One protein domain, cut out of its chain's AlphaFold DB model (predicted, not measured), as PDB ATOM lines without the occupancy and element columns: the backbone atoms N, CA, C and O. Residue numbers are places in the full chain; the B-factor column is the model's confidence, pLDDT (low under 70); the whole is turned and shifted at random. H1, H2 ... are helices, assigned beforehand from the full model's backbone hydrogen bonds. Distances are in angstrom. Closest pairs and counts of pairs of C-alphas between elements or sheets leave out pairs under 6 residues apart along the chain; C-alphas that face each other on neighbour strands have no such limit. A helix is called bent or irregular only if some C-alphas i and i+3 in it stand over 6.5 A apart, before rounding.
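Overview. This is residues 15 to 198 and 209 to 241 of the 304 residues of the protein "Hybrid sensor histidine kinase response regulator" of Chlorella sorokiniana (UniProt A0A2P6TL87). The model is a flat slab of long helices, loosely side by side: the helical hairpin of H1 and H2 makes one side, H3 comes next to it, and H6, H7 and the bent but nearly straight H10 lie beyond H3. At one end of the slab the shorter H5 and H8 and the first part of H9 cross these helices steeply, little H4 packs on H5, and residues 192 to 198 of H9 stick out. The printed part has 217 residues with ten named helices, H1 to H10 in order along the chain, and no named strand; the class is all helix, 185 residues being in helices. It is compact, with a radius of gyration of the C-alphas of 18.4 A, and spans 53 by 53 by 23 A.

Along the chain. Find C-alpha 18 at (1.966, -25.379, -10.379); here H1 begins, residues 18 to 51, 48.1 A long, with a kink of 43 degrees near residue 29. H1 is neither bent nor irregular, but only just: C-alphas 26 and 29 are 6.1 A apart. H2 follows as residues 56 to 78, 31.7 A. H3, residues 80 to 107, 36.0 A, has a kink of 77 degrees near residue 87 and is irregular, C-alphas 85 and 88 being 8.5 A apart. Next come H4, residues 114 to 117, H5, residues 121 to 131, and H6, residues 134 to 143. H7 is residues 148 to 164, 24.7 A, and H8 is residues 166 to 174. H9, residues 180 to 198, 28.4 A, is only just irregular, C-alphas 194 and 197 being 6.8 A apart. H10, residues 212 to 241, was assigned by its hydrogen bonds as one helix but is bent, C-alphas 228 and 231 being 6.6 A apart; its arms are H10a, residues 212 to 228, and H10b, residues 231 to 241, ending with C-alpha 241 at (16.575, -36.892, -11.589).

Arrangement. H1, H2, H3, H6, H7, H10a and H10b form a bundle, a group of helices set beside one another. Look first at the hairpin of H1 and H2: they touch, closest at the C-alphas of Ala 39 and Thr 66, 4.6 A, at a shallow tilt of 30 degrees, opposite ways. H2 and H3 form a hairpin too, with C-alphas 76 and 83 closest at 5.8 A. H1 touches H3 with residues 21 to 28 alone, closest at C-alphas 24 and 84, 5.3 A. H7 touches H3 at a shallow tilt of 20 degrees, the same way, C-alphas 96 and 158 being closest at 6.2 A. H7 touches H10a at C-alphas 159 and 224, 6.0 A. H6 touches H10b at C-alphas 138 and 232, 5.5 A. H5 and H9 touch about perpendicular, at 87 degrees, with C-alphas 121 and 182 closest at 4.4 A. H4 touches H5 at C-alphas 117 and 124, 5.0 A. H8 touches H10a at a steep tilt of 58 degrees, C-alphas 170 and 216 being closest at 5.8 A. H1 and H10a are apart. In H5, H6, H8, H10a and H10b every O i to N i+4 pair is within hydrogen-bond range; H1 has 27 of 30, H2 18 of 19, H3 22 of 24, H7 8 of 13 and H9 13 of 15, and H4 is too short for such a pair.

Size, cuts and confidence. The two C-alphas farthest apart are those of Trp 78 and Asp 209, 56.3 A. Residues 199 to 208 are not printed, and C-alphas 198 and 209 are 20.5 A apart across this cut, in the link from H9 to H10. Of the links that are printed whole, H3 to H4 is short and the others are tight. The mean pLDDT of the printed part is 93.4; look for values under 70 at residues 53 to 55 and residue 198.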
ATOM      1  N   TYR A  15      -3.408 -31.038 -14.788       87.94
ATOM      2  CA  TYR A  15      -3.563 -29.673 -15.306       87.94
ATOM      3  C   TYR A  15      -3.488 -28.596 -14.212       87.94
ATOM      4  O   TYR A  15      -3.152 -27.447 -14.517       87.94
ATOM      5  N   GLY A  16      -3.758 -28.960 -12.956       86.81
ATOM      6  CA  GLY A  16      -3.665 -28.087 -11.788       86.81
ATOM      7  C   GLY A  16      -2.247 -27.872 -11.246       86.81
ATOM      8  O   GLY A  16      -2.023 -26.867 -10.572       86.81
ATOM      9  N   ASP A  17      -1.283 -28.739 -11.566       89.38
ATOM     10  CA  ASP A  17       0.063 -28.719 -10.977       89.38
ATOM     11  C   ASP A  17       0.832 -27.397 -11.259       89.38
ATOM     12  O   ASP A  17       1.091 -27.055 -12.424       89.38
ATOM     13  N   PRO A  18       1.212 -26.623 -10.218       90.38
ATOM     14  CA  PRO A  18       1.966 -25.379 -10.379       90.38
ATOM     15  C   PRO A  18       3.400 -25.614 -10.873       90.38
ATOM     16  O   PRO A  18       3.937 -24.788 -11.615       90.38
ATOM     17  N   SER A  19       4.017 -26.743 -10.516       88.56
ATOM     18  CA  SER A  19       5.385 -27.065 -10.924       88.56
ATOM     19  C   SER A  19       5.464 -27.314 -12.433       88.56
ATOM     20  O   SER A  19       6.326 -26.750 -13.114       88.56
ATOM     21  N   ARG A  20       4.484 -28.048 -12.976       91.75
ATOM     22  CA  ARG A  20       4.278 -28.224 -14.417       91.75
ATOM     23  C   ARG A  20       4.114 -26.883 -15.125       91.75
ATOM     24  O   ARG A  20       4.810 -26.625 -16.107       91.75
ATOM     25  N   ARG A  21       3.224 -26.012 -14.630       92.44
ATOM     26  CA  ARG A  21       3.004 -24.682 -15.226       92.44
ATOM     27  C   ARG A  21       4.300 -23.874 -15.292       92.44
ATOM     28  O   ARG A  21       4.606 -23.334 -16.347       92.44
ATOM     29  N   ALA A  22       5.111 -23.876 -14.234       91.50
ATOM     30  CA  ALA A  22       6.398 -23.178 -14.216       91.50
ATOM     31  C   ALA A  22       7.436 -23.757 -15.202       91.50
ATOM     32  O   ALA A  22       8.324 -23.039 -15.672       91.50
ATOM     33  N   VAL A  23       7.386 -25.058 -15.505       91.12
ATOM     34  CA  VAL A  23       8.224 -25.674 -16.553       91.12
ATOM     35  C   VAL A  23       7.733 -25.268 -17.941       91.12
ATOM     36  O   VAL A  23       8.536 -24.828 -18.765       91.12
ATOM     37  N   ASN A  24       6.423 -25.334 -18.181       94.62
ATOM     38  CA  ASN A  24       5.817 -24.942 -19.454       94.62
ATOM     39  C   ASN A  24       6.018 -23.454 -19.759       94.62
ATOM     40  O   ASN A  24       6.289 -23.099 -20.903       94.62
ATOM     41  N   GLU A  25       5.962 -22.601 -18.737       94.81
ATOM     42  CA  GLU A  25       6.230 -21.168 -18.845       94.81
ATOM     43  C   GLU A  25       7.654 -20.897 -19.349       94.81
ATOM     44  O   GLU A  25       7.856 -20.074 -20.240       94.81
ATOM     45  N   ARG A  26       8.647 -21.634 -18.832       92.31
ATOM     46  CA  ARG A  26      10.043 -21.543 -19.289       92.31
ATOM     47  C   ARG A  26      10.214 -22.081 -20.709       92.31
ATOM     48  O   ARG A  26      10.928 -21.481 -21.509       92.31
ATOM     49  N   GLY A  27       9.544 -23.189 -21.025       91.44
ATOM     50  CA  GLY A  27       9.567 -23.792 -22.357       91.44
ATOM     51  C   GLY A  27       8.958 -22.896 -23.439       91.44
ATOM     52  O   GLY A  27       9.509 -22.809 -24.530       91.44
ATOM     53  N   ALA A  28       7.893 -22.154 -23.124       95.12
ATOM     54  CA  ALA A  28       7.178 -21.322 -24.093       95.12
ATOM     55  C   ALA A  28       8.056 -20.249 -24.768       95.12
ATOM     56  O   ALA A  28       7.797 -19.871 -25.908       95.12
ATOM     57  N   THR A  29       9.115 -19.763 -24.111       91.38
ATOM     58  CA  THR A  29      10.057 -18.815 -24.735       91.38
ATOM     59  C   THR A  29      10.911 -19.477 -25.817       91.38
ATOM     60  O   THR A  29      11.090 -18.899 -26.885       91.38
ATOM     61  N   LEU A  30      11.403 -20.695 -25.568       91.75
ATOM     62  CA  LEU A  30      12.142 -21.472 -26.569       91.75
ATOM     63  C   LEU A  30      11.219 -21.905 -27.712       91.75
ATOM     64  O   LEU A  30      11.591 -21.809 -28.881       91.75
ATOM     65  N   ASP A  31       9.995 -22.311 -27.373       95.25
ATOM     66  CA  ASP A  31       8.997 -22.725 -28.354       95.25
ATOM     67  C   ASP A  31       8.656 -21.596 -29.327       95.25
ATOM     68  O   ASP A  31       8.479 -21.869 -30.506       95.25
ATOM     69  N   LEU A  32       8.587 -20.336 -28.877       96.19
ATOM     70  CA  LEU A  32       8.283 -19.204 -29.758       96.19
ATOM     71  C   LEU A  32       9.266 -19.126 -30.933       96.19
ATOM     72  O   LEU A  32       8.837 -19.080 -32.085       96.19
ATOM     73  N   GLY A  33      10.571 -19.165 -30.645       94.12
ATOM     74  CA  GLY A  33      11.604 -19.173 -31.682       94.12
ATOM     75  C   GLY A  33      11.546 -20.434 -32.547       94.12
ATOM     76  O   GLY A  33      11.662 -20.354 -33.769       94.12
ATOM     77  N   GLY A  34      11.290 -21.595 -31.932       93.50
ATOM     78  CA  GLY A  34      11.124 -22.863 -32.644       93.50
ATOM     79  C   GLY A  34       9.947 -22.855 -33.625       93.50
ATOM     80  O   GLY A  34      10.096 -23.293 -34.765       93.50
ATOM     81  N   TRP A  35       8.796 -22.309 -33.226       97.19
ATOM     82  CA  TRP A  35       7.612 -22.178 -34.075       97.19
ATOM     83  C   TRP A  35       7.817 -21.170 -35.202       97.19
ATOM     84  O   TRP A  35       7.425 -21.448 -36.331       97.19
ATOM     85  N   GLN A  36       8.483 -20.044 -34.933       96.88
ATOM     86  CA  GLN A  36       8.840 -19.068 -35.965       96.88
ATOM     87  C   GLN A  36       9.776 -19.668 -37.017       96.88
ATOM     88  O   GLN A  36       9.495 -19.578 -38.208       96.88
ATOM     89  N   LEU A  37      10.852 -20.335 -36.587       95.00
ATOM     90  CA  LEU A  37      11.778 -21.005 -37.500       95.00
ATOM     91  C   LEU A  37      11.058 -22.088 -38.315       95.00
ATOM     92  O   LEU A  37      11.223 -22.164 -39.530       95.00
ATOM     93  N   THR A  38      10.227 -22.890 -37.651       95.31
ATOM     94  CA  THR A  38       9.438 -23.952 -38.285       95.31
ATOM     95  C   THR A  38       8.496 -23.381 -39.342       95.31
ATOM     96  O   THR A  38       8.473 -23.899 -40.457       95.31
ATOM     97  N   ALA A  39       7.769 -22.305 -39.033       97.06
ATOM     98  CA  ALA A  39       6.901 -21.617 -39.984       97.06
ATOM     99  C   ALA A  39       7.686 -21.139 -41.212       97.06
ATOM    100  O   ALA A  39       7.285 -21.421 -42.337       97.06
ATOM    101  N   THR A  40       8.837 -20.488 -41.013       96.44
ATOM    102  CA  THR A  40       9.680 -20.008 -42.118       96.44
ATOM    103  C   THR A  40      10.175 -21.155 -42.998       96.44
ATOM    104  O   THR A  40      10.013 -21.106 -44.215       96.44
ATOM    105  N   LEU A  41      10.736 -22.216 -42.407       95.38
ATOM    106  CA  LEU A  41      11.259 -23.360 -43.162       95.38
ATOM    107  C   LEU A  41      10.163 -24.062 -43.976       95.38
ATOM    108  O   LEU A  41      10.379 -24.396 -45.140       95.38
ATOM    109  N   HIS A  42       8.974 -24.244 -43.397       96.06
ATOM    110  CA  HIS A  42       7.858 -24.890 -44.090       96.06
ATOM    111  C   HIS A  42       7.197 -23.974 -45.122       96.06
ATOM    112  O   HIS A  42       6.745 -24.462 -46.153       96.06
ATOM    113  N   ALA A  43       7.198 -22.653 -44.922       96.56
ATOM    114  CA  ALA A  43       6.787 -21.702 -45.951       96.56
ATOM    115  C   ALA A  43       7.705 -21.788 -47.178       96.56
ATOM    116  O   ALA A  43       7.218 -21.913 -48.299       96.56
ATOM    117  N   LEU A  44       9.025 -21.799 -46.970       95.81
ATOM    118  CA  LEU A  44      10.003 -21.948 -48.054       95.81
ATOM    119  C   LEU A  44       9.854 -23.295 -48.772       95.81
ATOM    120  O   LEU A  44       9.894 -23.346 -50.001       95.81
ATOM    121  N   LEU A  45       9.629 -24.377 -48.022       93.62
ATOM    122  CA  LEU A  45       9.346 -25.687 -48.604       93.62
ATOM    123  C   LEU A  45       8.048 -25.675 -49.423       93.62
ATOM    124  O   LEU A  45       8.039 -26.183 -50.541       93.62
ATOM    125  N   ALA A  46       6.973 -25.069 -48.917       94.38
ATOM    126  CA  ALA A  46       5.711 -24.945 -49.640       94.38
ATOM    127  C   ALA A  46       5.874 -24.135 -50.937       94.38
ATOM    128  O   ALA A  46       5.379 -24.564 -51.975       94.38
ATOM    129  N   VAL A  47       6.620 -23.023 -50.907       94.06
ATOM    130  CA  VAL A  47       6.949 -22.215 -52.097       94.06
ATOM    131  C   VAL A  47       7.737 -23.041 -53.114       94.06
ATOM    132  O   VAL A  47       7.399 -23.053 -54.295       94.06
ATOM    133  N   ARG A  48       8.742 -23.803 -52.669       92.62
ATOM    134  CA  ARG A  48       9.472 -24.727 -53.547       92.62
ATOM    135  C   ARG A  48       8.536 -25.755 -54.183       92.62
ATOM    136  O   ARG A  48       8.594 -25.950 -55.393       92.62
ATOM    137  N   LEU A  49       7.696 -26.413 -53.385       91.75
ATOM    138  CA  LEU A  49       6.745 -27.418 -53.872       91.75
ATOM    139  C   LEU A  49       5.742 -26.816 -54.861       91.75
ATOM    140  O   LEU A  49       5.371 -27.477 -55.828       91.75
ATOM    141  N   TRP A  50       5.343 -25.561 -54.644       92.88
ATOM    142  CA  TRP A  50       4.495 -24.807 -55.558       92.88
ATOM    143  C   TRP A  50       5.180 -24.583 -56.912       92.88
ATOM    144  O   TRP A  50       4.578 -24.830 -57.953       92.88
ATOM    145  N   HIS A  51       6.458 -24.188 -56.908       91.62
ATOM    146  CA  HIS A  51       7.231 -23.943 -58.131       91.62
ATOM    147  C   HIS A  51       7.629 -25.204 -58.904       91.62
ATOM    148  O   HIS A  51       7.873 -25.117 -60.100       91.62
ATOM    149  N   GLN A  52       7.702 -26.377 -58.268       87.50
ATOM    150  CA  GLN A  52       8.070 -27.635 -58.940       87.50
ATOM    151  C   GLN A  52       6.899 -28.284 -59.730       87.50
ATOM    152  O   GLN A  52       6.985 -29.443 -60.130       87.50
ATOM    153  N   GLU A  53       5.820 -27.529 -59.978       60.28
ATOM    154  CA  GLU A  53       4.734 -27.757 -60.958       60.28
ATOM    155  C   GLU A  53       3.894 -29.051 -60.871       60.28
ATOM    156  O   GLU A  53       3.047 -29.280 -61.731       60.28
ATOM    157  N   ARG A  54       4.013 -29.902 -59.841       59.88
ATOM    158  CA  ARG A  54       3.265 -31.187 -59.810       59.88
ATOM    159  C   ARG A  54       2.407 -31.475 -58.577       59.88
ATOM    160  O   ARG A  54       1.924 -32.595 -58.426       59.88
ATOM    161  N   GLY A  55       2.148 -30.500 -57.705       62.25
ATOM    162  CA  GLY A  55       1.300 -30.774 -56.542       62.25
ATOM    163  C   GLY A  55       0.863 -29.561 -55.736       62.25
ATOM    164  O   GLY A  55       1.345 -29.374 -54.619       62.25
ATOM    165  N   THR A  56      -0.134 -28.819 -56.232       81.56
ATOM    166  CA  THR A  56      -0.859 -27.810 -55.431       81.56
ATOM    167  C   THR A  56      -1.329 -28.404 -54.103       81.56
ATOM    168  O   THR A  56      -1.157 -27.789 -53.058       81.56
ATOM    169  N   GLY A  57      -1.807 -29.654 -54.109       90.25
ATOM    170  CA  GLY A  57      -2.203 -30.369 -52.895       90.25
ATOM    171  C   GLY A  57      -1.071 -30.556 -51.874       90.25
ATOM    172  O   GLY A  57      -1.294 -30.354 -50.683       90.25
ATOM    173  N   LEU A  58       0.151 -30.886 -52.312       91.75
ATOM    174  CA  LEU A  58       1.300 -31.064 -51.410       91.75
ATOM    175  C   LEU A  58       1.763 -29.733 -50.820       91.75
ATOM    176  O   LEU A  58       2.027 -29.651 -49.620       91.75
ATOM    177  N   ALA A  59       1.819 -28.690 -51.651       94.25
ATOM    178  CA  ALA A  59       2.151 -27.345 -51.205       94.25
ATOM    179  C   ALA A  59       1.108 -26.813 -50.209       94.25
ATOM    180  O   ALA A  59       1.488 -26.310 -49.155       94.25
ATOM    181  N   LEU A  60      -0.191 -27.001 -50.476       94.06
ATOM    182  CA  LEU A  60      -1.277 -26.635 -49.556       94.06
ATOM    183  C   LEU A  60      -1.205 -27.417 -48.242       94.06
ATOM    184  O   LEU A  60      -1.389 -26.842 -47.169       94.06
ATOM    185  N   PHE A  61      -0.898 -28.715 -48.294       93.69
ATOM    186  CA  PHE A  61      -0.751 -29.513 -47.081       93.69
ATOM    187  C   PHE A  61       0.464 -29.071 -46.256       93.69
ATOM    188  O   PHE A  61       0.362 -28.960 -45.036       93.69
ATOM    189  N   CYS A  62       1.579 -28.717 -46.900       94.62
ATOM    190  CA  CYS A  62       2.726 -28.112 -46.223       94.62
ATOM    191  C   CYS A  62       2.376 -26.739 -45.620       94.62
ATOM    192  O   CYS A  62       2.647 -26.482 -44.446       94.62
ATOM    193  N   LEU A  63       1.668 -25.897 -46.378       96.19
ATOM    194  CA  LEU A  63       1.201 -24.587 -45.929       96.19
ATOM    195  C   LEU A  63       0.258 -24.691 -44.723       96.19
ATOM    196  O   LEU A  63       0.316 -23.844 -43.836       96.19
ATOM    197  N   SER A  64      -0.557 -25.747 -44.630       97.44
ATOM    198  CA  SER A  64      -1.411 -25.977 -43.456       97.44
ATOM    199  C   SER A  64      -0.599 -26.092 -42.159       97.44
ATOM    200  O   SER A  64      -1.003 -25.560 -41.123       97.44
ATOM    201  N   TYR A  65       0.586 -26.710 -42.218       97.50
ATOM    202  CA  TYR A  65       1.480 -26.789 -41.069       97.50
ATOM    203  C   TYR A  65       2.188 -25.458 -40.796       97.50
ATOM    204  O   TYR A  65       2.346 -25.079 -39.638       97.50
ATOM    205  N   THR A  66       2.538 -24.700 -41.838       97.75
ATOM    206  CA  THR A  66       3.030 -23.320 -41.692       97.75
ATOM    207  C   THR A  66       2.020 -22.446 -40.951       97.75
ATOM    208  O   THR A  66       2.386 -21.768 -39.993       97.75
ATOM    209  N   VAL A  67       0.742 -22.493 -41.340       98.38
ATOM    210  CA  VAL A  67      -0.340 -21.752 -40.672       98.38
ATOM    211  C   VAL A  67      -0.470 -22.187 -39.214       98.38
ATOM    212  O   VAL A  67      -0.557 -21.332 -38.333       98.38
ATOM    213  N   LEU A  68      -0.412 -23.494 -38.937       98.19
ATOM    214  CA  LEU A  68      -0.403 -24.005 -37.566       98.19
ATOM    215  C   LEU A  68       0.781 -23.448 -36.763       98.19
ATOM    216  O   LEU A  68       0.585 -22.964 -35.652       98.19
ATOM    217  N   ALA A  69       1.995 -23.460 -37.318       98.12
ATOM    218  CA  ALA A  69       3.194 -22.956 -36.651       98.12
ATOM    219  C   ALA A  69       3.120 -21.442 -36.371       98.12
ATOM    220  O   ALA A  69       3.429 -21.008 -35.259       98.12
ATOM    221  N   VAL A  70       2.635 -20.640 -37.327       98.44
ATOM    222  CA  VAL A  70       2.363 -19.204 -37.121       98.44
ATOM    223  C   VAL A  70       1.306 -19.007 -36.034       98.44
ATOM    224  O   VAL A  70       1.494 -18.186 -35.136       98.44
ATOM    225  N   GLY A  71       0.227 -19.793 -36.067       98.44
ATOM    226  CA  GLY A  71      -0.824 -19.776 -35.054       98.44
ATOM    227  C   GLY A  71      -0.297 -20.098 -33.656       98.44
ATOM    228  O   GLY A  71      -0.644 -19.410 -32.700       98.44
ATOM    229  N   MET A  72       0.601 -21.077 -33.530       98.38
ATOM    230  CA  MET A  72       1.252 -21.439 -32.265       98.38
ATOM    231  C   MET A  72       2.164 -20.322 -31.750       98.38
ATOM    232  O   MET A  72       2.095 -19.969 -30.572       98.38
ATOM    233  N   ALA A  73       2.965 -19.702 -32.624       98.19
ATOM    234  CA  ALA A  73       3.775 -18.537 -32.268       98.19
ATOM    235  C   ALA A  73       2.903 -17.349 -31.813       98.19
ATOM    236  O   ALA A  73       3.185 -16.723 -30.787       98.19
ATOM    237  N   GLY A  74       1.807 -17.078 -32.527       98.44
ATOM    238  CA  GLY A  74       0.815 -16.070 -32.154       98.44
ATOM    239  C   GLY A  74       0.145 -16.376 -30.814       98.44
ATOM    240  O   GLY A  74       0.037 -15.499 -29.958       98.44
ATOM    241  N   LEU A  75      -0.226 -17.637 -30.575       98.31
ATOM    242  CA  LEU A  75      -0.822 -18.086 -29.317       98.31
ATOM    243  C   LEU A  75       0.136 -17.871 -28.137       98.31
ATOM    244  O   LEU A  75      -0.287 -17.365 -27.101       98.31
ATOM    245  N   ILE A  76       1.430 -18.168 -28.297       98.00
ATOM    246  CA  ILE A  76       2.446 -17.894 -27.266       98.00
ATOM    247  C   ILE A  76       2.585 -16.392 -27.008       98.00
ATOM    248  O   ILE A  76       2.728 -15.985 -25.854       98.00
ATOM    249  N   ARG A  77       2.559 -15.565 -28.060       97.94
ATOM    250  CA  ARG A  77       2.769 -14.115 -27.947       97.94
ATOM    251  C   ARG A  77       1.569 -13.388 -27.344       97.94
ATOM    252  O   ARG A  77       1.759 -12.484 -26.538       97.94
ATOM    253  N   TRP A  78       0.350 -13.775 -27.714       98.38
ATOM    254  CA  TRP A  78      -0.869 -13.031 -27.368       98.38
ATOM    255  C   TRP A  78      -1.733 -13.706 -26.302       98.38
ATOM    256  O   TRP A  78      -2.483 -13.035 -25.596       98.38
ATOM    257  N   ARG A  79      -1.656 -15.032 -26.166       98.06
ATOM    258  CA  ARG A  79      -2.464 -15.834 -25.229       98.06
ATOM    259  C   ARG A  79      -1.589 -16.855 -24.496       98.06
ATOM    260  O   ARG A  79      -1.952 -18.024 -24.349       98.06
ATOM    261  N   ARG A  80      -0.429 -16.398 -24.011       97.31
ATOM    262  CA  ARG A  80       0.604 -17.235 -23.382       97.31
ATOM    263  C   ARG A  80       0.063 -18.162 -22.296       97.31
ATOM    264  O   ARG A  80       0.416 -19.336 -22.275       97.31
ATOM    265  N   SER A  81      -0.832 -17.667 -21.441       97.00
ATOM    266  CA  SER A  81      -1.440 -18.455 -20.360       97.00
ATOM    267  C   SER A  81      -2.212 -19.675 -20.875       97.00
ATOM    268  O   SER A  81      -2.120 -20.756 -20.290       97.00
ATOM    269  N   VAL A  82      -2.925 -19.534 -21.997       97.44
ATOM    270  CA  VAL A  82      -3.650 -20.631 -22.655       97.44
ATOM    271  C   VAL A  82      -2.663 -21.636 -23.239       97.44
ATOM    272  O   VAL A  82      -2.806 -22.835 -22.993       97.44
ATOM    273  N   TYR A  83      -1.630 -21.155 -23.943       97.69
ATOM    274  CA  TYR A  83      -0.573 -22.015 -24.476       97.69
ATOM    275  C   TYR A  83       0.089 -22.830 -23.364       97.69
ATOM    276  O   TYR A  83       0.120 -24.050 -23.431       97.69
ATOM    277  N   VAL A  84       0.557 -22.177 -22.300       96.50
ATOM    278  CA  VAL A  84       1.265 -22.814 -21.177       96.50
ATOM    279  C   VAL A  84       0.383 -23.841 -20.468       96.50
ATOM    280  O   VAL A  84       0.857 -24.925 -20.109       96.50
ATOM    281  N   LYS A  85      -0.915 -23.547 -20.317       95.75
ATOM    282  CA  LYS A  85      -1.895 -24.474 -19.738       95.75
ATOM    283  C   LYS A  85      -2.069 -25.742 -20.576       95.75
ATOM    284  O   LYS A  85      -2.221 -26.815 -19.990       95.75
ATOM    285  N   HIS A  86      -2.027 -25.639 -21.904       96.31
ATOM    286  CA  HIS A  86      -2.319 -26.737 -22.839       96.31
ATOM    287  C   HIS A  86      -1.115 -27.184 -23.684       96.31
ATOM    288  O   HIS A  86      -1.288 -27.902 -24.668       96.31
ATOM    289  N   ARG A  87       0.099 -26.788 -23.298       96.00
ATOM    290  CA  ARG A  87       1.319 -26.909 -24.101       96.00
ATOM    291  C   ARG A  87       1.554 -28.320 -24.620       96.00
ATOM    292  O   ARG A  87       1.717 -28.501 -25.815       96.00
ATOM    293  N   GLU A  88       1.534 -29.331 -23.761       94.88
ATOM    294  CA  GLU A  88       1.817 -30.722 -24.131       94.88
ATOM    295  C   GLU A  88       0.805 -31.241 -25.156       94.88
ATOM    296  O   GLU A  88       1.192 -31.880 -26.125       94.88
ATOM    297  N   LEU A  89      -0.479 -30.905 -24.997       95.69
ATOM    298  CA  LEU A  89      -1.518 -31.317 -25.938       95.69
ATOM    299  C   LEU A  89      -1.369 -30.604 -27.286       95.69
ATOM    300  O   LEU A  89      -1.374 -31.259 -28.326       95.69
ATOM    301  N   LEU A  90      -1.217 -29.276 -27.270       97.25
ATOM    302  CA  LEU A  90      -1.085 -28.471 -28.486       97.25
ATOM    303  C   LEU A  90       0.163 -28.865 -29.282       97.25
ATOM    304  O   LEU A  90       0.111 -29.026 -30.499       97.25
ATOM    305  N   THR A  91       1.283 -29.062 -28.590       96.00
ATOM    306  CA  THR A  91       2.555 -29.436 -29.212       96.00
ATOM    307  C   THR A  91       2.548 -30.879 -29.715       96.00
ATOM    308  O   THR A  91       3.040 -31.135 -30.811       96.00
ATOM    309  N   SER A  92       1.917 -31.820 -29.001       96.50
ATOM    310  CA  SER A  92       1.692 -33.173 -29.520       96.50
ATOM    311  C   SER A  92       0.778 -33.186 -30.743       96.50
ATOM    312  O   SER A  92       1.100 -33.868 -31.712       96.50
ATOM    313  N   ALA A  93      -0.310 -32.411 -30.750       97.56
ATOM    314  CA  ALA A  93      -1.182 -32.291 -31.918       97.56
ATOM    315  C   ALA A  93      -0.426 -31.719 -33.128       97.56
ATOM    316  O   ALA A  93      -0.518 -32.256 -34.231       97.56
ATOM    317  N   ALA A  94       0.394 -30.688 -32.912       97.31
ATOM    318  CA  ALA A  94       1.241 -30.138 -33.959       97.31
ATOM    319  C   ALA A  94       2.284 -31.150 -34.464       97.31
ATOM    320  O   ALA A  94       2.450 -31.288 -35.673       97.31
ATOM    321  N   ASN A  95       2.920 -31.930 -33.582       96.94
ATOM    322  CA  ASN A  95       3.856 -32.983 -33.990       96.94
ATOM    323  C   ASN A  95       3.169 -34.121 -34.769       96.94
ATOM    324  O   ASN A  95       3.750 -34.658 -35.714       96.94
ATOM    325  N   ALA A  96       1.931 -34.475 -34.414       97.81
ATOM    326  CA  ALA A  96       1.127 -35.434 -35.173       97.81
ATOM    327  C   ALA A  96       0.835 -34.913 -36.591       97.81
ATOM    328  O   ALA A  96       1.024 -35.637 -37.573       97.81
ATOM    329  N   HIS A  97       0.452 -33.635 -36.713       97.94
ATOM    330  CA  HIS A  97       0.229 -32.986 -38.010       97.94
ATOM    331  C   HIS A  97       1.510 -32.919 -38.841       97.94
ATOM    332  O   HIS A  97       1.501 -33.292 -40.011       97.94
ATOM    333  N   HIS A  98       2.630 -32.533 -38.228       97.06
ATOM    334  CA  HIS A  98       3.944 -32.535 -38.866       97.06
ATOM    335  C   HIS A  98       4.314 -33.920 -39.405       97.06
ATOM    336  O   HIS A  98       4.701 -34.063 -40.561       97.06
ATOM    337  N   THR A  99       4.129 -34.960 -38.588       97.25
ATOM    338  CA  THR A  99       4.392 -36.349 -38.981       97.25
ATOM    339  C   THR A  99       3.480 -36.779 -40.133       97.25
ATOM    340  O   THR A  99       3.935 -37.438 -41.066       97.25
ATOM    341  N   ALA A 100       2.203 -36.371 -40.122       97.50
ATOM    342  CA  ALA A 100       1.266 -36.639 -41.218       97.50
ATOM    343  C   ALA A 100       1.744 -35.995 -42.519       97.50
ATOM    344  O   ALA A 100       1.794 -36.653 -43.558       97.50
ATOM    345  N   MET A 101       2.100 -34.714 -42.439       96.81
ATOM    346  CA  MET A 101       2.608 -33.915 -43.542       96.81
ATOM    347  C   MET A 101       3.881 -34.519 -44.122       96.81
ATOM    348  O   MET A 101       3.929 -34.762 -45.325       96.81
ATOM    349  N   LEU A 102       4.872 -34.835 -43.291       96.25
ATOM    350  CA  LEU A 102       6.143 -35.382 -43.751       96.25
ATOM    351  C   LEU A 102       5.973 -36.748 -44.426       96.25
ATOM    352  O   LEU A 102       6.468 -36.947 -45.535       96.25
ATOM    353  N   LEU A 103       5.198 -37.655 -43.822       96.75
ATOM    354  CA  LEU A 103       4.873 -38.941 -44.442       96.75
ATOM    355  C   LEU A 103       4.142 -38.755 -45.772       96.75
ATOM    356  O   LEU A 103       4.430 -39.461 -46.734       96.75
ATOM    357  N   HIS A 104       3.205 -37.809 -45.850       95.94
ATOM    358  CA  HIS A 104       2.482 -37.535 -47.085       95.94
ATOM    359  C   HIS A 104       3.413 -37.004 -48.184       95.94
ATOM    360  O   HIS A 104       3.334 -37.477 -49.315       95.94
ATOM    361  N   LEU A 105       4.325 -36.086 -47.846       94.31
ATOM    362  CA  LEU A 105       5.332 -35.562 -48.769       94.31
ATOM    363  C   LEU A 105       6.242 -36.671 -49.300       94.31
ATOM    364  O   LEU A 105       6.435 -36.763 -50.510       94.31
ATOM    365  N   VAL A 106       6.751 -37.544 -48.427       95.56
ATOM    366  CA  VAL A 106       7.615 -38.665 -48.831       95.56
ATOM    367  C   VAL A 106       6.849 -39.654 -49.714       95.56
ATOM    368  O   VAL A 106       7.285 -39.967 -50.817       95.56
ATOM    369  N   LEU A 107       5.665 -40.102 -49.284       96.06
ATOM    370  CA  LEU A 107       4.885 -41.119 -50.002       96.06
ATOM    371  C   LEU A 107       4.346 -40.649 -51.357       96.06
ATOM    372  O   LEU A 107       4.048 -41.477 -52.218       96.06
ATOM    373  N   ARG A 108       4.178 -39.337 -51.545       94.50
ATOM    374  CA  ARG A 108       3.715 -38.735 -52.802       94.50
ATOM    375  C   ARG A 108       4.861 -38.225 -53.679       94.50
ATOM    376  O   ARG A 108       4.585 -37.594 -54.693       94.50
ATOM    377  N   GLY A 109       6.116 -38.486 -53.308       89.06
ATOM    378  CA  GLY A 109       7.283 -38.058 -54.084       89.06
ATOM    379  C   GLY A 109       7.536 -36.547 -54.053       89.06
ATOM    380  O   GLY A 109       8.282 -36.039 -54.881       89.06
ATOM    381  N   GLY A 110       6.943 -35.820 -53.100       85.00
ATOM    382  CA  GLY A 110       7.232 -34.399 -52.878       85.00
ATOM    383  C   GLY A 110       8.646 -34.158 -52.343       85.00
ATOM    384  O   GLY A 110       9.171 -33.055 -52.455       85.00
ATOM    385  N   LEU A 111       9.273 -35.195 -51.779       88.56
ATOM    386  CA  LEU A 111      10.661 -35.190 -51.333       88.56
ATOM    387  C   LEU A 111      11.338 -36.488 -51.801       88.56
ATOM    388  O   LEU A 111      10.974 -37.550 -51.287       88.56
ATOM    389  N   PRO A 112      12.327 -36.445 -52.717       91.81
ATOM    390  CA  PRO A 112      13.107 -37.619 -53.114       91.81
ATOM    391  C   PRO A 112      14.140 -37.951 -52.025       91.81
ATOM    392  O   PRO A 112      15.343 -37.932 -52.243       91.81
ATOM    393  N   LEU A 113      13.668 -38.172 -50.798       93.75
ATOM    394  CA  LEU A 113      14.524 -38.278 -49.621       93.75
ATOM    395  C   LEU A 113      15.408 -39.526 -49.688       93.75
ATOM    396  O   LEU A 113      16.581 -39.475 -49.337       93.75
ATOM    397  N   PHE A 114      14.846 -40.649 -50.137       96.44
ATOM    398  CA  PHE A 114      15.548 -41.926 -50.112       96.44
ATOM    399  C   PHE A 114      16.609 -42.052 -51.202       96.44
ATOM    400  O   PHE A 114      17.620 -42.685 -50.928       96.44
ATOM    401  N   SER A 115      16.486 -41.380 -52.352       96.31
ATOM    402  CA  SER A 115      17.522 -41.405 -53.401       96.31
ATOM    403  C   SER A 115      18.879 -40.863 -52.923       96.31
ATOM    404  O   SER A 115      19.926 -41.166 -53.492       96.31
ATOM    405  N   LEU A 116      18.888 -40.127 -51.810       96.00
ATOM    406  CA  LEU A 116      20.094 -39.632 -51.160       96.00
ATOM    407  C   LEU A 116      20.861 -40.726 -50.396       96.00
ATOM    408  O   LEU A 116      21.921 -40.436 -49.863       96.00
ATOM    409  N   HIS A 117      20.393 -41.974 -50.293       96.75
ATOM    410  CA  HIS A 117      21.038 -42.986 -49.437       96.75
ATOM    411  C   HIS A 117      22.466 -43.364 -49.881       96.75
ATOM    412  O   HIS A 117      23.331 -43.606 -49.033       96.75
ATOM    413  N   GLY A 118      22.746 -43.346 -51.189       95.44
ATOM    414  CA  GLY A 118      24.080 -43.596 -51.758       95.44
ATOM    415  C   GLY A 118      24.694 -44.955 -51.389       95.44
ATOM    416  O   GLY A 118      25.907 -45.053 -51.228       95.44
ATOM    417  N   GLY A 119      23.865 -45.972 -51.151       95.00
ATOM    418  CA  GLY A 119      24.249 -47.325 -50.734       95.00
ATOM    419  C   GLY A 119      24.691 -47.451 -49.273       95.00
ATOM    420  O   GLY A 119      25.075 -48.537 -48.846       95.00
ATOM    421  N   ARG A 120      24.670 -46.367 -48.482       96.31
ATOM    422  CA  ARG A 120      25.233 -46.352 -47.122       96.31
ATOM    423  C   ARG A 120      24.167 -46.682 -46.065       96.31
ATOM    424  O   ARG A 120      23.244 -45.881 -45.895       96.31
ATOM    425  N   PRO A 121      24.330 -47.758 -45.264       95.69
ATOM    426  CA  PRO A 121      23.359 -48.160 -44.239       95.69
ATOM    427  C   PRO A 121      23.014 -47.042 -43.249       95.69
ATOM    428  O   PRO A 121      21.850 -46.700 -43.070       95.69
ATOM    429  N   LEU A 122      24.015 -46.388 -42.650       95.81
ATOM    430  CA  LEU A 122      23.775 -45.328 -41.660       95.81
ATOM    431  C   LEU A 122      23.074 -44.099 -42.254       95.81
ATOM    432  O   LEU A 122      22.255 -43.470 -41.585       95.81
ATOM    433  N   ARG A 123      23.360 -43.769 -43.522       96.81
ATOM    434  CA  ARG A 123      22.669 -42.678 -44.219       96.81
ATOM    435  C   ARG A 123      21.208 -43.050 -44.452       96.81
ATOM    436  O   ARG A 123      20.338 -42.242 -44.154       96.81
ATOM    437  N   LEU A 124      20.938 -44.279 -44.895       97.31
ATOM    438  CA  LEU A 124      19.579 -44.799 -45.056       97.31
ATOM    439  C   LEU A 124      18.798 -44.793 -43.731       97.31
ATOM    440  O   LEU A 124      17.644 -44.373 -43.716       97.31
ATOM    441  N   LEU A 125      19.433 -45.176 -42.616       97.25
ATOM    442  CA  LEU A 125      18.831 -45.120 -41.280       97.25
ATOM    443  C   LEU A 125      18.447 -43.687 -40.895       97.25
ATOM    444  O   LEU A 125      17.334 -43.455 -40.430       97.25
ATOM    445  N   GLY A 126      19.346 -42.724 -41.121       96.94
ATOM    446  CA  GLY A 126      19.082 -41.308 -40.873       96.94
ATOM    447  C   GLY A 126      17.928 -40.772 -41.722       96.94
ATOM    448  O   GLY A 126      17.028 -40.123 -41.195       96.94
ATOM    449  N   LEU A 127      17.905 -41.100 -43.017       97.38
ATOM    450  CA  LEU A 127      16.822 -40.714 -43.927       97.38
ATOM    451  C   LEU A 127      15.486 -41.341 -43.510       97.38
ATOM    452  O   LEU A 127      14.473 -40.648 -43.502       97.38
ATOM    453  N   LEU A 128      15.474 -42.612 -43.096       97.88
ATOM    454  CA  LEU A 128      14.278 -43.278 -42.575       97.88
ATOM    455  C   LEU A 128      13.789 -42.637 -41.268       97.88
ATOM    456  O   LEU A 128      12.593 -42.385 -41.134       97.88
ATOM    457  N   ALA A 129      14.703 -42.300 -40.352       97.81
ATOM    458  CA  ALA A 129      14.402 -41.623 -39.088       97.81
ATOM    459  C   ALA A 129      13.892 -40.180 -39.272       97.81
ATOM    460  O   ALA A 129      13.171 -39.658 -38.417       97.81
ATOM    461  N   VAL A 130      14.275 -39.516 -40.366       97.00
ATOM    462  CA  VAL A 130      13.681 -38.241 -40.785       97.00
ATOM    463  C   VAL A 130      12.307 -38.498 -41.394       97.00
ATOM    464  O   VAL A 130      11.339 -37.906 -40.934       97.00
ATOM    465  N   ALA A 131      12.189 -39.415 -42.358       96.94
ATOM    466  CA  ALA A 131      10.946 -39.702 -43.078       96.94
ATOM    467  C   ALA A 131       9.777 -40.079 -42.154       96.94
ATOM    468  O   ALA A 131       8.642 -39.661 -42.378       96.94
ATOM    469  N   ASN A 132      10.054 -40.860 -41.108       96.75
ATOM    470  CA  ASN A 132       9.069 -41.281 -40.112       96.75
ATOM    471  C   ASN A 132       8.926 -40.296 -38.929       96.75
ATOM    472  O   ASN A 132       8.168 -40.563 -37.998       96.75
ATOM    473  N   SER A 133       9.634 -39.159 -38.966       96.69
ATOM    474  CA  SER A 133       9.672 -38.116 -37.932       96.69
ATOM    475  C   SER A 133      10.226 -38.569 -36.569       96.69
ATOM    476  O   SER A 133      10.041 -37.874 -35.564       96.69
ATOM    477  N   SER A 134      10.937 -39.701 -36.491       95.88
ATOM    478  CA  SER A 134      11.481 -40.221 -35.233       95.88
ATOM    479  C   SER A 134      12.485 -39.282 -34.584       95.88
ATOM    480  O   SER A 134      12.370 -38.953 -33.401       95.88
ATOM    481  N   VAL A 135      13.466 -38.824 -35.364       94.94
ATOM    482  CA  VAL A 135      14.534 -37.965 -34.840       94.94
ATOM    483  C   VAL A 135      13.990 -36.591 -34.442       94.94
ATOM    484  O   VAL A 135      14.349 -36.062 -33.394       94.94
ATOM    485  N   LEU A 136      13.054 -36.049 -35.225       93.00
ATOM    486  CA  LEU A 136      12.426 -34.754 -34.957       93.00
ATOM    487  C   LEU A 136      11.562 -34.807 -33.696       93.00
ATOM    488  O   LEU A 136      11.668 -33.923 -32.850       93.00
ATOM    489  N   THR A 137      10.793 -35.885 -33.520       94.19
ATOM    490  CA  THR A 137      10.031 -36.157 -32.293       94.19
ATOM    491  C   THR A 137      10.969 -36.224 -31.085       94.19
ATOM    492  O   THR A 137      10.754 -35.527 -30.093       94.19
ATOM    493  N   MET A 138      12.057 -36.995 -31.174       94.88
ATOM    494  CA  MET A 138      13.048 -37.107 -30.100       94.88
ATOM    495  C   MET A 138      13.627 -35.740 -29.709       94.88
ATOM    496  O   MET A 138      13.597 -35.380 -28.529       94.88
ATOM    497  N   ILE A 139      14.130 -34.972 -30.682       91.31
ATOM    498  CA  ILE A 139      14.703 -33.635 -30.461       91.31
ATOM    499  C   ILE A 139      13.655 -32.741 -29.800       91.31
ATOM    500  O   ILE A 139      13.902 -32.155 -28.747       91.31
ATOM    501  N   TYR A 140      12.460 -32.667 -30.378       90.69
ATOM    502  CA  TYR A 140      11.429 -31.756 -29.913       90.69
ATOM    503  C   TYR A 140      11.023 -32.030 -28.461       90.69
ATOM    504  O   TYR A 140      11.009 -31.119 -27.634       90.69
ATOM    505  N   PHE A 141      10.739 -33.286 -28.111       91.69
ATOM    506  CA  PHE A 141      10.227 -33.617 -26.780       91.69
ATOM    507  C   PHE A 141      11.294 -33.594 -25.682       91.69
ATOM    508  O   PHE A 141      10.974 -33.282 -24.532       91.69
ATOM    509  N   THR A 142      12.559 -33.842 -26.025       89.19
ATOM    510  CA  THR A 142      13.678 -33.721 -25.076       89.19
ATOM    511  C   THR A 142      14.068 -32.263 -24.842       89.19
ATOM    512  O   THR A 142      14.162 -31.824 -23.693       89.19
ATOM    513  N   HIS A 143      14.212 -31.468 -25.906       86.94
ATOM    514  CA  HIS A 143      14.576 -30.052 -25.802       86.94
ATOM    515  C   HIS A 143      13.429 -29.175 -25.305       86.94
ATOM    516  O   HIS A 143      13.657 -28.232 -24.545       86.94
ATOM    517  N   GLY A 144      12.190 -29.527 -25.649       86.38
ATOM    518  CA  GLY A 144      10.990 -28.863 -25.159       86.38
ATOM    519  C   GLY A 144      10.771 -29.033 -23.653       86.38
ATOM    520  O   GLY A 144       9.922 -28.340 -23.098       86.38
ATOM    521  N   ARG A 145      11.521 -29.909 -22.962       86.94
ATOM    522  CA  ARG A 145      11.352 -30.189 -21.521       86.94
ATOM    523  C   ARG A 145       9.890 -30.469 -21.165       86.94
ATOM    524  O   ARG A 145       9.345 -29.885 -20.227       86.94
ATOM    525  N   MET A 146       9.230 -31.297 -21.971       89.75
ATOM    526  CA  MET A 146       7.842 -31.661 -21.711       89.75
ATOM    527  C   MET A 146       7.747 -32.509 -20.443       89.75
ATOM    528  O   MET A 146       8.657 -33.267 -20.116       89.75
ATOM    529  N   SER A 147       6.626 -32.385 -19.737       91.38
ATOM    530  CA  SER A 147       6.366 -33.147 -18.518       91.38
ATOM    531  C   SER A 147       6.457 -34.659 -18.777       91.38
ATOM    532  O   SER A 147       5.738 -35.185 -19.635       91.38
ATOM    533  N   LEU A 148       7.304 -35.380 -18.026       91.81
ATOM    534  CA  LEU A 148       7.485 -36.826 -18.192       91.81
ATOM    535  C   LEU A 148       6.163 -37.619 -18.071       91.81
ATOM    536  O   LEU A 148       5.914 -38.468 -18.934       91.81
ATOM    537  N   PRO A 149       5.272 -37.352 -17.088       91.31
ATOM    538  CA  PRO A 149       3.955 -37.992 -17.020       91.31
ATOM    539  C   PRO A 149       3.113 -37.855 -18.293       91.31
ATOM    540  O   PRO A 149       2.472 -38.824 -18.704       91.31
ATOM    541  N   ALA A 150       3.123 -36.684 -18.938       91.88
ATOM    542  CA  ALA A 150       2.403 -36.475 -20.193       91.88
ATOM    543  C   ALA A 150       3.048 -37.262 -21.336       91.88
ATOM    544  O   ALA A 150       2.356 -37.947 -22.088       91.88
ATOM    545  N   MET A 151       4.377 -37.214 -21.435       93.75
ATOM    546  CA  MET A 151       5.122 -37.863 -22.515       93.75
ATOM    547  C   MET A 151       5.014 -39.383 -22.494       93.75
ATOM    548  O   MET A 151       4.923 -39.992 -23.556       93.75
ATOM    549  N   ARG A 152       4.909 -40.002 -21.310       93.06
ATOM    550  CA  ARG A 152       4.643 -41.448 -21.183       93.06
ATOM    551  C   ARG A 152       3.361 -41.885 -21.889       93.06
ATOM    552  O   ARG A 152       3.270 -43.030 -22.310       93.06
ATOM    553  N   ARG A 153       2.375 -40.991 -21.998       91.69
ATOM    554  CA  ARG A 153       1.096 -41.254 -22.670       91.69
ATOM    555  C   ARG A 153       1.127 -40.798 -24.126       91.69
ATOM    556  O   ARG A 153       0.671 -41.524 -24.998       91.69
ATOM    557  N   LEU A 154       1.669 -39.609 -24.386       95.00
ATOM    558  CA  LEU A 154       1.608 -38.980 -25.706       95.00
ATOM    559  C   LEU A 154       2.586 -39.600 -26.709       95.00
ATOM    560  O   LEU A 154       2.199 -39.805 -27.852       95.00
ATOM    561  N   LEU A 155       3.812 -39.958 -26.311       93.62
ATOM    562  CA  LEU A 155       4.802 -40.501 -27.251       93.62
ATOM    563  C   LEU A 155       4.383 -41.847 -27.871       93.62
ATOM    564  O   LEU A 155       4.465 -41.958 -29.094       93.62
ATOM    565  N   PRO A 156       3.868 -42.839 -27.111       93.31
ATOM    566  CA  PRO A 156       3.341 -44.062 -27.715       93.31
ATOM    567  C   PRO A 156       2.202 -43.787 -28.699       93.31
ATOM    568  O   PRO A 156       2.185 -44.363 -29.781       93.31
ATOM    569  N   LEU A 157       1.287 -42.869 -28.359       94.44
ATOM    570  CA  LEU A 157       0.180 -42.487 -29.240       94.44
ATOM    571  C   LEU A 157       0.683 -41.831 -30.532       94.44
ATOM    572  O   LEU A 157       0.207 -42.169 -31.613       94.44
ATOM    573  N   LEU A 158       1.671 -40.940 -30.435       96.38
ATOM    574  CA  LEU A 158       2.291 -40.300 -31.596       96.38
ATOM    575  C   LEU A 158       3.028 -41.305 -32.487       96.38
ATOM    576  O   LEU A 158       3.019 -41.137 -33.702       96.38
ATOM    577  N   ALA A 159       3.611 -42.362 -31.916       94.69
ATOM    578  CA  ALA A 159       4.286 -43.416 -32.674       94.69
ATOM    579  C   ALA A 159       3.314 -44.308 -33.473       94.69
ATOM    580  O   ALA A 159       3.712 -44.871 -34.494       94.69
ATOM    581  N   LEU A 160       2.038 -44.412 -33.074       94.81
ATOM    582  CA  LEU A 160       1.044 -45.224 -33.795       94.81
ATOM    583  C   LEU A 160       0.821 -44.743 -35.231       94.81
ATOM    584  O   LEU A 160       0.631 -45.551 -36.137       94.81
ATOM    585  N   GLN A 161       0.858 -43.431 -35.450       95.81
ATOM    586  CA  GLN A 161       0.601 -42.836 -36.757       95.81
ATOM    587  C   GLN A 161       1.646 -43.232 -37.824       95.81
ATOM    588  O   GLN A 161       1.245 -43.760 -38.866       95.81
ATOM    589  N   PRO A 162       2.963 -43.028 -37.621       96.81
ATOM    590  CA  PRO A 162       3.976 -43.525 -38.546       96.81
ATOM    591  C   PRO A 162       4.042 -45.057 -38.569       96.81
ATOM    592  O   PRO A 162       4.264 -45.613 -39.644       96.81
ATOM    593  N   LEU A 163       3.758 -45.756 -37.458       94.44
ATOM    594  CA  LEU A 163       3.669 -47.224 -37.452       94.44
ATOM    595  C   LEU A 163       2.602 -47.726 -38.436       94.44
ATOM    596  O   LEU A 163       2.901 -48.576 -39.276       94.44
ATOM    597  N   ALA A 164       1.406 -47.131 -38.418       97.31
ATOM    598  CA  ALA A 164       0.313 -47.449 -39.341       97.31
ATOM    599  C   ALA A 164       0.651 -47.158 -40.816       97.31
ATOM    600  O   ALA A 164       0.000 -47.670 -41.728       97.31
ATOM    601  N   ARG A 165       1.683 -46.345 -41.077       97.50
ATOM    602  CA  ARG A 165       2.188 -46.018 -42.420       97.50
ATOM    603  C   ARG A 165       3.532 -46.687 -42.741       97.50
ATOM    604  O   ARG A 165       4.102 -46.392 -43.788       97.50
ATOM    605  N   SER A 166       4.003 -47.632 -41.922       96.38
ATOM    606  CA  SER A 166       5.297 -48.304 -42.133       96.38
ATOM    607  C   SER A 166       5.351 -49.071 -43.452       96.38
ATOM    608  O   SER A 166       6.322 -48.959 -44.189       96.38
ATOM    609  N   MET A 167       4.295 -49.817 -43.788       98.19
ATOM    610  CA  MET A 167       4.237 -50.618 -45.017       98.19
ATOM    611  C   MET A 167       4.385 -49.773 -46.297       98.19
ATOM    612  O   MET A 167       5.280 -50.067 -47.092       98.19
ATOM    613  N   PRO A 168       3.571 -48.722 -46.537       98.31
ATOM    614  CA  PRO A 168       3.758 -47.883 -47.717       98.31
ATOM    615  C   PRO A 168       5.096 -47.134 -47.695       98.31
ATOM    616  O   PRO A 168       5.701 -46.982 -48.753       98.31
ATOM    617  N   LEU A 169       5.589 -46.724 -46.520       98.06
ATOM    618  CA  LEU A 169       6.881 -46.045 -46.394       98.06
ATOM    619  C   LEU A 169       8.044 -46.960 -46.792       98.06
ATOM    620  O   LEU A 169       8.865 -46.580 -47.620       98.06
ATOM    621  N   CYS A 170       8.072 -48.188 -46.275       98.38
ATOM    622  CA  CYS A 170       9.092 -49.176 -46.611       98.38
ATOM    623  C   CYS A 170       9.036 -49.605 -48.077       98.38
ATOM    624  O   CYS A 170      10.078 -49.760 -48.706       98.38
ATOM    625  N   ARG A 171       7.839 -49.740 -48.661       98.44
ATOM    626  CA  ARG A 171       7.707 -49.968 -50.108       98.44
ATOM    627  C   ARG A 171       8.231 -48.787 -50.920       98.44
ATOM    628  O   ARG A 171       8.841 -49.011 -51.954       98.44
ATOM    629  N   CYS A 172       8.001 -47.552 -50.472       97.81
ATOM    630  CA  CYS A 172       8.556 -46.362 -51.114       97.81
ATOM    631  C   CYS A 172      10.089 -46.368 -51.065       97.81
ATOM    632  O   CYS A 172      10.719 -46.154 -52.090       97.81
ATOM    633  N   LEU A 173      10.676 -46.675 -49.906       97.81
ATOM    634  CA  LEU A 173      12.124 -46.777 -49.722       97.81
ATOM    635  C   LEU A 173      12.739 -47.858 -50.618       97.81
ATOM    636  O   LEU A 173      13.745 -47.614 -51.268       97.81
ATOM    637  N   LEU A 174      12.133 -49.045 -50.675       98.06
ATOM    638  CA  LEU A 174      12.668 -50.185 -51.431       98.06
ATOM    639  C   LEU A 174      12.446 -50.094 -52.947       98.06
ATOM    640  O   LEU A 174      12.935 -50.955 -53.673       98.06
ATOM    641  N   ARG A 175      11.716 -49.081 -53.428       97.69
ATOM    642  CA  ARG A 175      11.699 -48.737 -54.859       97.69
ATOM    643  C   ARG A 175      12.983 -48.039 -55.293       97.69
ATOM    644  O   ARG A 175      13.273 -48.050 -56.482       97.69
ATOM    645  N   GLU A 176      13.724 -47.443 -54.361       97.81
ATOM    646  CA  GLU A 176      15.019 -46.851 -54.670       97.81
ATOM    647  C   GLU A 176      16.048 -47.947 -54.939       97.81
ATOM    648  O   GLU A 176      16.206 -48.901 -54.168       97.81
ATOM    649  N   GLU A 177      16.778 -47.785 -56.037       97.31
ATOM    650  CA  GLU A 177      17.805 -48.727 -56.451       97.31
ATOM    651  C   GLU A 177      18.885 -48.872 -55.365       97.31
ATOM    652  O   GLU A 177      19.297 -47.907 -54.711       97.31
ATOM    653  N   GLY A 178      19.312 -50.112 -55.122       96.88
ATOM    654  CA  GLY A 178      20.357 -50.419 -54.147       96.88
ATOM    655  C   GLY A 178      19.967 -50.242 -52.674       96.88
ATOM    656  O   GLY A 178      20.842 -50.356 -51.824       96.88
ATOM    657  N   ALA A 179      18.696 -49.988 -52.330       97.81
ATOM    658  CA  ALA A 179      18.280 -49.802 -50.932       97.81
ATOM    659  C   ALA A 179      18.149 -51.118 -50.129       97.81
ATOM    660  O   ALA A 179      18.226 -51.108 -48.899       97.81
ATOM    661  N   ALA A 180      17.967 -52.263 -50.800       98.06
ATOM    662  CA  ALA A 180      17.721 -53.551 -50.143       98.06
ATOM    663  C   ALA A 180      18.920 -54.052 -49.315       98.06
ATOM    664  O   ALA A 180      18.753 -54.408 -48.149       98.06
ATOM    665  N   ALA A 181      20.128 -54.034 -49.885       97.31
ATOM    666  CA  ALA A 181      21.351 -54.464 -49.203       97.31
ATOM    667  C   ALA A 181      21.677 -53.637 -47.938       97.31
ATOM    668  O   ALA A 181      21.833 -54.234 -46.870       97.31
ATOM    669  N   PRO A 182      21.721 -52.286 -47.977       97.50
ATOM    670  CA  PRO A 182      21.946 -51.493 -46.774       97.50
ATOM    671  C   PRO A 182      20.828 -51.663 -45.742       97.50
ATOM    672  O   PRO A 182      21.109 -51.619 -44.546       97.50
ATOM    673  N   MET A 183      19.584 -51.900 -46.169       97.94
ATOM    674  CA  MET A 183      18.494 -52.197 -45.240       97.94
ATOM    675  C   MET A 183      18.691 -53.533 -44.516       97.94
ATOM    676  O   MET A 183      18.478 -53.616 -43.308       97.94
ATOM    677  N   HIS A 184      19.131 -54.570 -45.230       96.69
ATOM    678  CA  HIS A 184      19.445 -55.858 -44.620       96.69
ATOM    679  C   HIS A 184      20.606 -55.736 -43.617       96.69
ATOM    680  O   HIS A 184      20.496 -56.214 -42.490       96.69
ATOM    681  N   ALA A 185      21.665 -54.996 -43.967       95.88
ATOM    682  CA  ALA A 185      22.775 -54.712 -43.053       95.88
ATOM    683  C   ALA A 185      22.322 -53.964 -41.782       95.88
ATOM    684  O   ALA A 185      22.764 -54.284 -40.680       95.88
ATOM    685  N   LEU A 186      21.407 -52.990 -41.911       95.31
ATOM    686  CA  LEU A 186      20.807 -52.316 -40.752       95.31
ATOM    687  C   LEU A 186      20.016 -53.282 -39.874       95.31
ATOM    688  O   LEU A 186      20.136 -53.222 -38.654       95.31
ATOM    689  N   TYR A 187      19.217 -54.162 -40.476       93.75
ATOM    690  CA  TYR A 187      18.451 -55.153 -39.729       93.75
ATOM    691  C   TYR A 187      19.364 -56.085 -38.927       93.75
ATOM    692  O   TYR A 187      19.142 -56.250 -37.730       93.75
ATOM    693  N   GLN A 188      20.428 -56.610 -39.540       92.81
ATOM    694  CA  GLN A 188      21.413 -57.441 -38.845       92.81
ATOM    695  C   GLN A 188      22.080 -56.692 -37.683       92.81
ATOM    696  O   GLN A 188      22.189 -57.235 -36.586       92.81
ATOM    697  N   ALA A 189      22.473 -55.430 -37.888       89.44
ATOM    698  CA  ALA A 189      23.069 -54.610 -36.834       89.44
ATOM    699  C   ALA A 189      22.093 -54.359 -35.670       89.44
ATOM    700  O   ALA A 189      22.476 -54.444 -34.504       89.44
ATOM    701  N   VAL A 190      20.822 -54.080 -35.978       85.38
ATOM    702  CA  VAL A 190      19.771 -53.913 -34.969       85.38
ATOM    703  C   VAL A 190      19.532 -55.227 -34.227       85.38
ATOM    704  O   VAL A 190      19.470 -55.206 -33.002       85.38
ATOM    705  N   ALA A 191      19.438 -56.362 -34.919       84.44
ATOM    706  CA  ALA A 191      19.276 -57.674 -34.291       84.44
ATOM    707  C   ALA A 191      20.446 -57.989 -33.344       84.44
ATOM    708  O   ALA A 191      20.224 -58.266 -32.169       84.44
ATOM    709  N   ALA A 192      21.690 -57.815 -33.804       83.88
ATOM    710  CA  ALA A 192      22.885 -58.017 -32.986       83.88
ATOM    711  C   ALA A 192      22.899 -57.129 -31.729       83.88
ATOM    712  O   ALA A 192      23.262 -57.585 -30.646       83.88
ATOM    713  N   ALA A 193      22.455 -55.872 -31.840       81.12
ATOM    714  CA  ALA A 193      22.364 -54.967 -30.697       81.12
ATOM    715  C   ALA A 193      21.326 -55.410 -29.645       81.12
ATOM    716  O   ALA A 193      21.507 -55.107 -28.467       81.12
ATOM    717  N   HIS A 194      20.261 -56.121 -30.039       75.19
ATOM    718  CA  HIS A 194      19.278 -56.666 -29.093       75.19
ATOM    719  C   HIS A 194      19.764 -57.936 -28.394       75.19
ATOM    720  O   HIS A 194      19.388 -58.155 -27.246       75.19
ATOM    721  N   GLU A 195      20.601 -58.737 -29.053       74.81
ATOM    722  CA  GLU A 195      21.167 -59.965 -28.478       74.81
ATOM    723  C   GLU A 195      22.373 -59.687 -27.558       74.81
ATOM    724  O   GLU A 195      22.646 -60.452 -26.635       74.81
ATOM    725  N   ALA A 196      23.080 -58.564 -27.748       75.38
ATOM    726  CA  ALA A 196      24.282 -58.221 -26.977       75.38
ATOM    727  C   ALA A 196      24.118 -58.252 -25.435       75.38
ATOM    728  O   ALA A 196      25.027 -58.749 -24.765       75.38
ATOM    729  N   PRO A 197      23.005 -57.784 -24.828       74.06
ATOM    730  CA  PRO A 197      22.805 -57.850 -23.377       74.06
ATOM    731  C   PRO A 197      22.627 -59.269 -22.819       74.06
ATOM    732  O   PRO A 197      22.711 -59.449 -21.607       74.06
ATOM    733  N   LEU A 198      22.346 -60.259 -23.672       66.00
ATOM    734  CA  LEU A 198      22.093 -61.647 -23.281       66.00
ATOM    735  C   LEU A 198      23.364 -62.513 -23.318       66.00
ATOM    736  O   LEU A 198      23.310 -63.705 -23.010       66.00
ATOM    737  N   ASP A 209      16.956 -64.772 -41.806       88.81
ATOM    738  CA  ASP A 209      17.082 -64.032 -43.056       88.81
ATOM    739  C   ASP A 209      15.700 -63.520 -43.476       88.81
ATOM    740  O   ASP A 209      14.843 -64.252 -43.980       88.81
ATOM    741  N   LEU A 210      15.444 -62.250 -43.166       90.94
ATOM    742  CA  LEU A 210      14.210 -61.577 -43.518       90.94
ATOM    743  C   LEU A 210      14.333 -60.963 -44.909       90.94
ATOM    744  O   LEU A 210      15.251 -60.190 -45.191       90.94
ATOM    745  N   GLY A 211      13.305 -61.180 -45.733       94.69
ATOM    746  CA  GLY A 211      13.144 -60.427 -46.973       94.69
ATOM    747  C   GLY A 211      13.200 -58.906 -46.721       94.69
ATOM    748  O   GLY A 211      12.783 -58.433 -45.656       94.69
ATOM    749  N   PRO A 212      13.652 -58.103 -47.701       96.44
ATOM    750  CA  PRO A 212      14.029 -56.699 -47.498       96.44
ATOM    751  C   PRO A 212      12.895 -55.825 -46.945       96.44
ATOM    752  O   PRO A 212      13.132 -54.895 -46.174       96.44
ATOM    753  N   LEU A 213      11.645 -56.145 -47.291       97.25
ATOM    754  CA  LEU A 213      10.468 -55.461 -46.758       97.25
ATOM    755  C   LEU A 213      10.294 -55.686 -45.250       97.25
ATOM    756  O   LEU A 213      10.041 -54.730 -44.523       97.25
ATOM    757  N   HIS A 214      10.449 -56.922 -44.779       95.06
ATOM    758  CA  HIS A 214      10.331 -57.256 -43.360       95.06
ATOM    759  C   HIS A 214      11.501 -56.681 -42.559       95.06
ATOM    760  O   HIS A 214      11.273 -56.115 -41.491       95.06
ATOM    761  N   ALA A 215      12.716 -56.714 -43.119       95.06
ATOM    762  CA  ALA A 215      13.876 -56.020 -42.561       95.06
ATOM    763  C   ALA A 215      13.598 -54.513 -42.387       95.06
ATOM    764  O   ALA A 215      13.783 -53.970 -41.297       95.06
ATOM    765  N   CYS A 216      13.046 -53.848 -43.413       98.25
ATOM    766  CA  CYS A 216      12.660 -52.436 -43.318       98.25
ATOM    767  C   CYS A 216      11.599 -52.175 -42.248       98.25
ATOM    768  O   CYS A 216      11.731 -51.232 -41.467       98.25
ATOM    769  N   LEU A 217      10.550 -52.999 -42.189       96.31
ATOM    770  CA  LEU A 217       9.492 -52.856 -41.188       96.31
ATOM    771  C   LEU A 217      10.047 -52.990 -39.767       96.31
ATOM    772  O   LEU A 217       9.695 -52.182 -38.908       96.31
ATOM    773  N   ALA A 218      10.939 -53.957 -39.537       91.69
ATOM    774  CA  ALA A 218      11.591 -54.165 -38.250       91.69
ATOM    775  C   ALA A 218      12.458 -52.960 -37.849       91.69
ATOM    776  O   ALA A 218      12.293 -52.422 -36.753       91.69
ATOM    777  N   VAL A 219      13.319 -52.474 -38.752       95.06
ATOM    778  CA  VAL A 219      14.173 -51.297 -38.500       95.06
ATOM    779  C   VAL A 219      13.330 -50.036 -38.270       95.06
ATOM    780  O   VAL A 219      13.610 -49.264 -37.352       95.06
ATOM    781  N   ASN A 220      12.262 -49.827 -39.047       96.88
ATOM    782  CA  ASN A 220      11.369 -48.680 -38.873       96.88
ATOM    783  C   ASN A 220      10.616 -48.731 -37.535       96.88
ATOM    784  O   ASN A 220      10.528 -47.718 -36.839       96.88
ATOM    785  N   ALA A 221      10.091 -49.899 -37.155       93.06
ATOM    786  CA  ALA A 221       9.434 -50.086 -35.865       93.06
ATOM    787  C   ALA A 221      10.409 -49.835 -34.710       93.06
ATOM    788  O   ALA A 221      10.061 -49.145 -33.751       93.06
ATOM    789  N   TRP A 222      11.649 -50.317 -34.834       92.81
ATOM    790  CA  TRP A 222      12.698 -50.040 -33.863       92.81
ATOM    791  C   TRP A 222      12.991 -48.542 -33.742       92.81
ATOM    792  O   TRP A 222      12.992 -48.024 -32.631       92.81
ATOM    793  N   LEU A 223      13.157 -47.811 -34.849       93.50
ATOM    794  CA  LEU A 223      13.351 -46.354 -34.812       93.50
ATOM    795  C   LEU A 223      12.197 -45.642 -34.092       93.50
ATOM    796  O   LEU A 223      12.415 -44.791 -33.228       93.50
ATOM    797  N   LEU A 224      10.957 -46.012 -34.401       93.81
ATOM    798  CA  LEU A 224       9.786 -45.396 -33.786       93.81
ATOM    799  C   LEU A 224       9.722 -45.672 -32.280       93.81
ATOM    800  O   LEU A 224       9.552 -44.744 -31.492       93.81
ATOM    801  N   LEU A 225       9.927 -46.917 -31.856       89.44
ATOM    802  CA  LEU A 225       9.829 -47.293 -30.446       89.44
ATOM    803  C   LEU A 225      11.065 -46.871 -29.642       89.44
ATOM    804  O   LEU A 225      10.936 -46.238 -28.594       89.44
ATOM    805  N   ALA A 226      12.267 -47.171 -30.122       86.75
ATOM    806  CA  ALA A 226      13.503 -46.868 -29.415       86.75
ATOM    807  C   ALA A 226      13.812 -45.367 -29.450       86.75
ATOM    808  O   ALA A 226      13.995 -44.755 -28.398       86.75
ATOM    809  N   VAL A 227      13.818 -44.750 -30.636       92.62
ATOM    810  CA  VAL A 227      14.260 -43.353 -30.799       92.62
ATOM    811  C   VAL A 227      13.152 -42.362 -30.459       92.62
ATOM    812  O   VAL A 227      13.437 -41.334 -29.859       92.62
ATOM    813  N   SER A 228      11.888 -42.649 -30.787       93.31
ATOM    814  CA  SER A 228      10.796 -41.671 -30.579       93.31
ATOM    815  C   SER A 228      10.064 -41.834 -29.250       93.31
ATOM    816  O   SER A 228       9.380 -40.904 -28.826       93.31
ATOM    817  N   VAL A 229      10.201 -42.986 -28.579       92.44
ATOM    818  CA  VAL A 229       9.522 -43.263 -27.303       92.44
ATOM    819  C   VAL A 229      10.525 -43.534 -26.183       92.44
ATOM    820  O   VAL A 229      10.619 -42.743 -25.246       92.44
ATOM    821  N   ALA A 230      11.293 -44.621 -26.252       89.94
ATOM    822  CA  ALA A 230      12.121 -45.066 -25.130       89.94
ATOM    823  C   ALA A 230      13.250 -44.079 -24.789       89.94
ATOM    824  O   ALA A 230      13.431 -43.715 -23.624       89.94
ATOM    825  N   LEU A 231      13.982 -43.608 -25.801       89.69
ATOM    826  CA  LEU A 231      15.087 -42.669 -25.647       89.69
ATOM    827  C   LEU A 231      14.644 -41.316 -25.063       89.69
ATOM    828  O   LEU A 231      15.188 -40.934 -24.025       89.69
ATOM    829  N   PRO A 232      13.643 -40.597 -25.615       92.81
ATOM    830  CA  PRO A 232      13.201 -39.329 -25.043       92.81
ATOM    831  C   PRO A 232      12.647 -39.486 -23.623       92.81
ATOM    832  O   PRO A 232      12.931 -38.644 -22.775       92.81
ATOM    833  N   LEU A 233      11.932 -40.576 -23.311       91.75
ATOM    834  CA  LEU A 233      11.478 -40.845 -21.939       91.75
ATOM    835  C   LEU A 233      12.646 -41.062 -20.972       91.75
ATOM    836  O   LEU A 233      12.614 -40.565 -19.845       91.75
ATOM    837  N   SER A 234      13.679 -41.779 -21.412       90.62
ATOM    838  CA  SER A 234      14.884 -42.025 -20.618       90.62
ATOM    839  C   SER A 234      15.664 -40.734 -20.379       90.62
ATOM    840  O   SER A 234      16.042 -40.444 -19.245       90.62
ATOM    841  N   LEU A 235      15.829 -39.910 -21.416       92.19
ATOM    842  CA  LEU A 235      16.485 -38.607 -21.321       92.19
ATOM    843  C   LEU A 235      15.722 -37.654 -20.395       92.19
ATOM    844  O   LEU A 235      16.329 -37.063 -19.504       92.19
ATOM    845  N   LEU A 236      14.396 -37.560 -20.531       91.12
ATOM    846  CA  LEU A 236      13.563 -36.744 -19.642       91.12
ATOM    847  C   LEU A 236      13.663 -37.213 -18.185       91.12
ATOM    848  O   LEU A 236      13.834 -36.386 -17.293       91.12
ATOM    849  N   ARG A 237      13.646 -38.529 -17.935       91.88
ATOM    850  CA  ARG A 237      13.830 -39.089 -16.586       91.88
ATOM    851  C   ARG A 237      15.188 -38.711 -15.993       91.88
ATOM    852  O   ARG A 237      15.243 -38.286 -14.842       91.88
ATOM    853  N   LEU A 238      16.267 -38.837 -16.765       91.44
ATOM    854  CA  LEU A 238      17.612 -38.453 -16.322       91.44
ATOM    855  C   LEU A 238      17.698 -36.949 -16.024       91.44
ATOM    856  O   LEU A 238      18.301 -36.545 -15.029       91.44
ATOM    857  N   MET A 239      17.071 -36.110 -16.852       89.50
ATOM    858  CA  MET A 239      17.010 -34.662 -16.634       89.50
ATOM    859  C   MET A 239      16.227 -34.300 -15.364       89.50
ATOM    860  O   MET A 239      16.673 -33.445 -14.595       89.50
ATOM    861  N   GLU A 240      15.093 -34.959 -15.110       88.69
ATOM    862  CA  GLU A 240      14.304 -34.773 -13.886       88.69
ATOM    863  C   GLU A 240      15.084 -35.220 -12.642       88.69
ATOM    864  O   GLU A 240      15.153 -34.466 -11.671       88.69
ATOM    865  N   GLN A 241      15.743 -36.383 -12.687       89.31
ATOM    866  CA  GLN A 241      16.575 -36.892 -11.589       89.31
ATOM    867  C   GLN A 241      17.735 -35.950 -11.258       89.31
ATOM    868  O   GLN A 241      17.952 -35.631 -10.091       89.31
TER     869      GLN A 241